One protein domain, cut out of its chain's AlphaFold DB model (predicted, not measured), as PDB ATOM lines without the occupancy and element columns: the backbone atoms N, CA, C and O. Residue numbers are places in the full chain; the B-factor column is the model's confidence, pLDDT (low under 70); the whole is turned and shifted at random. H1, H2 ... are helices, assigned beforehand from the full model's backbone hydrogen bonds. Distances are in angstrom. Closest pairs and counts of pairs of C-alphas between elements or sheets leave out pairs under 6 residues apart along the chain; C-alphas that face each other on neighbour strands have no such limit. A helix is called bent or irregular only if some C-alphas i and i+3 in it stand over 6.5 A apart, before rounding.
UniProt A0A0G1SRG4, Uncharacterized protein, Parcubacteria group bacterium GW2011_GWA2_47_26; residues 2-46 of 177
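AT A GLANCE: This is residues 2 to 46 of the 177 residues of an uncharacterized protein of Parcubacteria group bacterium GW2011_GWA2_47_26 (UniProt A0A0G1SRG4). A long helix, H2, and a helix half as many residues long, H1, meet near H1's last and H2's first residues as an open L, with a tight link at the corner. Residues 2 to 12, a tail that runs into the first turn of H1, stick out from this L, and residues 43 to 46 turn aside after the far end of H2. The printed part has 45 residues with two named helices, H1 then H2 along the chain, and no named strand; the class is all helix. The whole is loose, with a radius of gyration of the C-alphas of 13.4 A, and elongated, spanning 43 by 24 by 16 A.

IN THESE COORDINATES: H2 is the longest helix, residues 23 to 42, and measures 28.8 A from C-alpha 23 at (33.899, -31.551, -18.865) to C-alpha 42 at (55.138, -24.336, -0.874). H1, residues 10 to 19, measures 14.5 A and begins with C-alpha 10 at (34.795, -14.624, -9.897). Neither helix is bent.

HOW THE PARTS SIT: H2 touches H1 with residues 24 to 29 alone. The closest C-alphas of the two are those of Gly 17 and Gly 25, 5.0 A apart. Their lines are about perpendicular, but only just, at 72 degrees. Their centres are 13.5 A apart. In H2 every O i to N i+4 pair is within hydrogen-bond range; in H1 5 of 6 are.

THE WHOLE: The two C-alphas farthest apart are those of Asn 2 and Val 41, at 44.1 A. Residues 2 to 12, of which 10 to 12 belong to H1, stand free; the body without them spans 30 by 15 by 13 A. The printed part has no cut, and the link from H1 to H2 is tight, with 3 residues. The mean pLDDT of the printed part is 83.4; residues 2 to 5 and residue 7 are under 70.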
ATOM      1  N   ASN A   2      31.641  -5.272 -32.725       47.16
ATOM      2  CA  ASN A   2      31.888  -5.070 -31.293       47.16
ATOM      3  C   ASN A   2      31.061  -6.100 -30.509       47.16
ATOM      4  O   ASN A   2      29.851  -5.938 -30.357       47.16
ATOM      5  N   ARG A   3      31.673  -7.221 -30.109       55.62
ATOM      6  CA  ARG A   3      30.987  -8.261 -29.324       55.62
ATOM      7  C   ARG A   3      31.123  -7.888 -27.842       55.62
ATOM      8  O   ARG A   3      32.258  -7.779 -27.383       55.62
ATOM      9  N   PRO A   4      30.028  -7.684 -27.086       58.81
ATOM     10  CA  PRO A   4      30.133  -7.344 -25.673       58.81
ATOM     11  C   PRO A   4      30.796  -8.502 -24.917       58.81
ATOM     12  O   PRO A   4      30.301  -9.633 -24.923       58.81
ATOM     13  N   ILE A   5      31.943  -8.222 -24.298       65.62
ATOM     14  CA  ILE A   5      32.660  -9.174 -23.449       65.62
ATOM     15  C   ILE A   5      31.814  -9.358 -22.188       65.62
ATOM     16  O   ILE A   5      31.642  -8.425 -21.406       65.62
ATOM     17  N   LYS A   6      31.254 -10.555 -21.996       70.88
ATOM     18  CA  LYS A   6      30.535 -10.887 -20.762       70.88
ATOM     19  C   LYS A   6      31.552 -11.003 -19.629       70.88
ATOM     20  O   LYS A   6      32.337 -11.947 -19.594       70.88
ATOM     21  N   LEU A   7      31.542 -10.029 -18.726       66.25
ATOM     22  CA  LEU A   7      32.293 -10.071 -17.477       66.25
ATOM     23  C   LEU A   7      31.487 -10.896 -16.475       66.25
ATOM     24  O   LEU A   7      30.353 -10.555 -16.146       66.25
ATOM     25  N   TYR A   8      32.062 -12.003 -16.024       74.69
ATOM     26  CA  TYR A   8      31.464 -12.856 -15.004       74.69
ATOM     27  C   TYR A   8      32.167 -12.610 -13.671       74.69
ATOM     28  O   TYR A   8      33.391 -12.499 -13.626       74.69
ATOM     29  N   ASN A   9      31.392 -12.530 -12.587       84.00
ATOM     30  CA  ASN A   9      31.940 -12.412 -11.240       84.00
ATOM     31  C   ASN A   9      32.723 -13.691 -10.882       84.00
ATOM     32  O   ASN A   9      32.222 -14.801 -11.085       84.00
ATOM     33  N   LEU A  10      33.933 -13.530 -10.340       82.19
ATOM     34  CA  LEU A  10      34.795 -14.624  -9.897       82.19
ATOM     35  C   LEU A  10      34.081 -15.566  -8.915       82.19
ATOM     36  O   LEU A  10      34.160 -16.781  -9.086       82.19
ATOM     37  N   ASP A  11      33.317 -15.034  -7.961       82.19
ATOM     38  CA  ASP A  11      32.606 -15.838  -6.958       82.19
ATOM     39  C   ASP A  11      31.534 -16.726  -7.591       82.19
ATOM     40  O   ASP A  11      31.341 -17.881  -7.198       82.19
ATOM     41  N   ALA A  12      30.867 -16.214  -8.628       82.06
ATOM     42  CA  ALA A  12      29.894 -16.981  -9.393       82.06
ATOM     43  C   ALA A  12      30.582 -18.105 -10.181       82.06
ATOM     44  O   ALA A  12      30.097 -19.236 -10.187       82.06
ATOM     45  N   ILE A  13      31.737 -17.826 -10.796       81.81
ATOM     46  CA  ILE A  13      32.525 -18.833 -11.523       81.81
ATOM     47  C   ILE A  13      32.992 -19.938 -10.572       81.81
ATOM     48  O   ILE A  13      32.836 -21.114 -10.895       81.81
ATOM     49  N   ILE A  14      33.519 -19.585  -9.397       83.06
ATOM     50  CA  ILE A  14      33.987 -20.552  -8.395       83.06
ATOM     51  C   ILE A  14      32.812 -21.402  -7.895       83.06
ATOM     52  O   ILE A  14      32.885 -22.632  -7.913       83.06
ATOM     53  N   SER A  15      31.700 -20.765  -7.517       82.44
ATOM     54  CA  SER A  15      30.510 -21.451  -6.991       82.44
ATOM     55  C   SER A  15      29.930 -22.458  -7.983       82.44
ATOM     56  O   SER A  15      29.551 -23.570  -7.611       82.44
ATOM     57  N   VAL A  16      29.869 -22.077  -9.258       82.12
ATOM     58  CA  VAL A  16      29.338 -22.921 -10.332       82.12
ATOM     59  C   VAL A  16      30.348 -24.001 -10.735       82.12
ATOM     60  O   VAL A  16      29.971 -25.159 -10.925       82.12
ATOM     61  N   GLY A  17      31.634 -23.655 -10.816       80.50
ATOM     62  CA  GLY A  17      32.715 -24.549 -11.236       80.50
ATOM     63  C   GLY A  17      32.908 -25.760 -10.325       80.50
ATOM     64  O   GLY A  17      33.208 -26.845 -10.818       80.50
ATOM     65  N   TYR A  18      32.666 -25.609  -9.019       83.44
ATOM     66  CA  TYR A  18      32.720 -26.727  -8.069       83.44
ATOM     67  C   TYR A  18      31.469 -27.616  -8.073       83.44
ATOM     68  O   TYR A  18      31.559 -28.780  -7.686       83.44
ATOM     69  N   ARG A  19      30.310 -27.093  -8.494       82.62
ATOM     70  CA  ARG A  19      29.018 -27.799  -8.403       82.62
ATOM     71  C   ARG A  19      28.592 -28.491  -9.699       82.62
ATOM     72  O   ARG A  19      27.812 -29.436  -9.646       82.62
ATOM     73  N   ILE A  20      29.067 -28.036 -10.861       84.12
ATOM     74  CA  ILE A  20      28.639 -28.574 -12.159       84.12
ATOM     75  C   ILE A  20      29.448 -29.815 -12.569       84.12
ATOM     76  O   ILE A  20      30.671 -29.776 -12.700       84.12
ATOM     77  N   ASN A  21      28.735 -30.887 -12.928       80.50
ATOM     78  CA  ASN A  21      29.292 -32.105 -13.525       80.50
ATOM     79  C   ASN A  21      29.420 -31.991 -15.053       80.50
ATOM     80  O   ASN A  21      28.747 -32.686 -15.807       80.50
ATOM     81  N   SER A  22      30.286 -31.091 -15.519       87.94
ATOM     82  CA  SER A  22      30.632 -30.957 -16.941       87.94
ATOM     83  C   SER A  22      32.113 -31.247 -17.184       87.94
ATOM     84  O   SER A  22      32.925 -31.225 -16.255       87.94
ATOM     85  N   LEU A  23      32.492 -31.456 -18.450       87.44
ATOM     86  CA  LEU A  23      33.899 -31.551 -18.865       87.44
ATOM     87  C   LEU A  23      34.708 -30.331 -18.391       87.44
ATOM     88  O   LEU A  23      35.776 -30.484 -17.800       87.44
ATOM     89  N   ARG A  24      34.153 -29.120 -18.545       85.94
ATOM     90  CA  ARG A  24      34.778 -27.870 -18.076       85.94
ATOM     91  C   ARG A  24      34.864 -27.791 -16.548       85.94
ATOM     92  O   ARG A  24      35.881 -27.355 -16.024       85.94
ATOM     93  N   GLY A  25      33.838 -28.253 -15.829       87.94
ATOM     94  CA  GLY A  25      33.859 -28.328 -14.359       87.94
ATOM     95  C   GLY A  25      34.898 -29.324 -13.834       87.94
ATOM     96  O   GLY A  25      35.532 -29.105 -12.805       87.94
ATOM     97  N   THR A  26      35.139 -30.408 -14.571       88.50
ATOM     98  CA  THR A  26      36.200 -31.376 -14.253       88.50
ATOM     99  C   THR A  26      37.584 -30.760 -14.467       88.50
ATOM    100  O   THR A  26      38.414 -30.824 -13.566       88.50
ATOM    101  N   GLN A  27      37.809 -30.071 -15.592       88.56
ATOM    102  CA  GLN A  27      39.056 -29.335 -15.845       88.56
ATOM    103  C   GLN A  27      39.328 -28.265 -14.777       88.56
ATOM    104  O   GLN A  27      40.443 -28.178 -14.268       88.56
ATOM    105  N   PHE A  28      38.303 -27.501 -14.386       89.75
ATOM    106  CA  PHE A  28      38.416 -26.502 -13.322       89.75
ATOM    107  C   PHE A  28      38.831 -27.130 -11.987       89.75
ATOM    108  O   PHE A  28      39.734 -26.621 -11.331       89.75
ATOM    109  N   ARG A  29      38.225 -28.259 -11.598       89.25
ATOM    110  CA  ARG A  29      38.581 -28.970 -10.360       89.25
ATOM    111  C   ARG A  29      40.005 -29.516 -10.387       89.25
ATOM    112  O   ARG A  29      40.697 -29.409  -9.378       89.25
ATOM    113  N   ILE A  30      40.462 -30.056 -11.518       89.69
ATOM    114  CA  ILE A  30      41.856 -30.499 -11.683       89.69
ATOM    115  C   ILE A  30      42.802 -29.310 -11.476       89.69
ATOM    116  O   ILE A  30      43.703 -29.384 -10.641       89.69
ATOM    117  N   TRP A  31      42.551 -28.196 -12.169       91.00
ATOM    118  CA  TRP A  31      43.348 -26.974 -12.049       91.00
ATOM    119  C   TRP A  31      43.353 -26.419 -10.616       91.00
ATOM    120  O   TRP A  31      44.412 -26.149 -10.051       91.00
ATOM    121  N   ALA A  32      42.182 -26.315  -9.983       90.50
ATOM    122  CA  ALA A  32      42.056 -25.805  -8.623       90.50
ATOM    123  C   ALA A  32      42.770 -26.710  -7.609       90.50
ATOM    124  O   ALA A  32      43.452 -26.218  -6.713       90.50
ATOM    125  N   THR A  33      42.683 -28.031  -7.785       91.50
ATOM    126  CA  THR A  33      43.378 -29.000  -6.926       91.50
ATOM    127  C   THR A  33      44.893 -28.874  -7.063       91.50
ATOM    128  O   THR A  33      45.600 -28.923  -6.060       91.50
ATOM    129  N   GLN A  34      45.411 -28.665  -8.278       91.75
ATOM    130  CA  GLN A  34      46.841 -28.423  -8.493       91.75
ATOM    131  C   GLN A  34      47.314 -27.160  -7.766       91.75
ATOM    132  O   GLN A  34      48.319 -27.211  -7.058       91.75
ATOM    133  N   LYS A  35      46.566 -26.056  -7.874       92.25
ATOM    134  CA  LYS A  35      46.904 -24.793  -7.202       92.25
ATOM    135  C   LYS A  35      46.795 -24.885  -5.679       92.25
ATOM    136  O   LYS A  35      47.679 -24.400  -4.978       92.25
ATOM    137  N   LEU A  36      45.784 -25.573  -5.152       92.00
ATOM    138  CA  LEU A  36      45.675 -25.838  -3.713       92.00
ATOM    139  C   LEU A  36      46.817 -26.720  -3.201       92.00
ATOM    140  O   LEU A  36      47.393 -26.432  -2.156       92.00
ATOM    141  N   LYS A  37      47.188 -27.770  -3.943       92.88
ATOM    142  CA  LYS A  37      48.318 -28.634  -3.583       92.88
ATOM    143  C   LYS A  37      49.631 -27.852  -3.558       92.88
ATOM    144  O   LYS A  37      50.416 -28.016  -2.630       92.88
ATOM    145  N   GLU A  38      49.854 -26.995  -4.552       92.50
ATOM    146  CA  GLU A  38      51.010 -26.100  -4.592       92.50
ATOM    147  C   GLU A  38      51.054 -25.186  -3.363       92.50
ATOM    148  O   GLU A  38      52.087 -25.119  -2.697       92.50
ATOM    149  N   TYR A  39      49.922 -24.569  -3.010       92.44
ATOM    150  CA  TYR A  39      49.820 -23.727  -1.822       92.44
ATOM    151  C   TYR A  39      50.144 -24.487  -0.531       92.44
ATOM    152  O   TYR A  39      50.904 -23.993   0.293       92.44
ATOM    153  N   ILE A  40      49.606 -25.696  -0.360       92.44
ATOM    154  CA  ILE A  40      49.823 -26.503   0.851       92.44
ATOM    155  C   ILE A  40      51.294 -26.917   0.991       92.44
ATOM    156  O   ILE A  40      51.811 -26.948   2.103       92.44
ATOM    157  N   VAL A  41      51.976 -27.226  -0.117       90.69
ATOM    158  CA  VAL A  41      53.377 -27.683  -0.088       90.69
ATOM    159  C   VAL A  41      54.363 -26.516   0.018       90.69
ATOM    160  O   VAL A  41      55.303 -26.587   0.801       90.69
ATOM    161  N   LYS A  42      54.184 -25.457  -0.782       88.12
ATOM    162  CA  LYS A  42      55.138 -24.336  -0.874       88.12
ATOM    163  C   LYS A  42      54.792 -23.159   0.041       88.12
ATOM    164  O   LYS A  42      55.647 -22.320   0.298       88.12
ATOM    165  N   GLY A  43      53.539 -23.050   0.481       86.25
ATOM    166  CA  GLY A  43      53.014 -21.902   1.229       86.25
ATOM    167  C   GLY A  43      52.584 -20.707   0.365       86.25
ATOM    168  O   GLY A  43      52.112 -19.707   0.903       86.25
ATOM    169  N   PHE A  44      52.729 -20.776  -0.965       88.38
ATOM    170  CA  PHE A  44      52.324 -19.715  -1.892       88.38
ATOM    171  C   PHE A  44      51.962 -20.273  -3.277       88.38
ATOM    172  O   PHE A  44      52.318 -21.399  -3.616       88.38
ATOM    173  N   VAL A  45      51.244 -19.475  -4.073       89.38
ATOM    174  CA  VAL A  45      50.885 -19.768  -5.469       89.38
ATOM    175  C   VAL A  45      51.207 -18.544  -6.317       89.38
ATOM    176  O   VAL A  45      50.828 -17.433  -5.949       89.38
ATOM    177  N   MET A  46      51.881 -18.754  -7.447       84.38
ATOM    178  CA  MET A  46      52.287 -17.699  -8.373       84.38
ATOM    179  C   MET A  46      51.943 -18.085  -9.822       84.38
ATOM    180  O   MET A  46      51.751 -19.263 -10.141       84.38
TER     181      MET A  46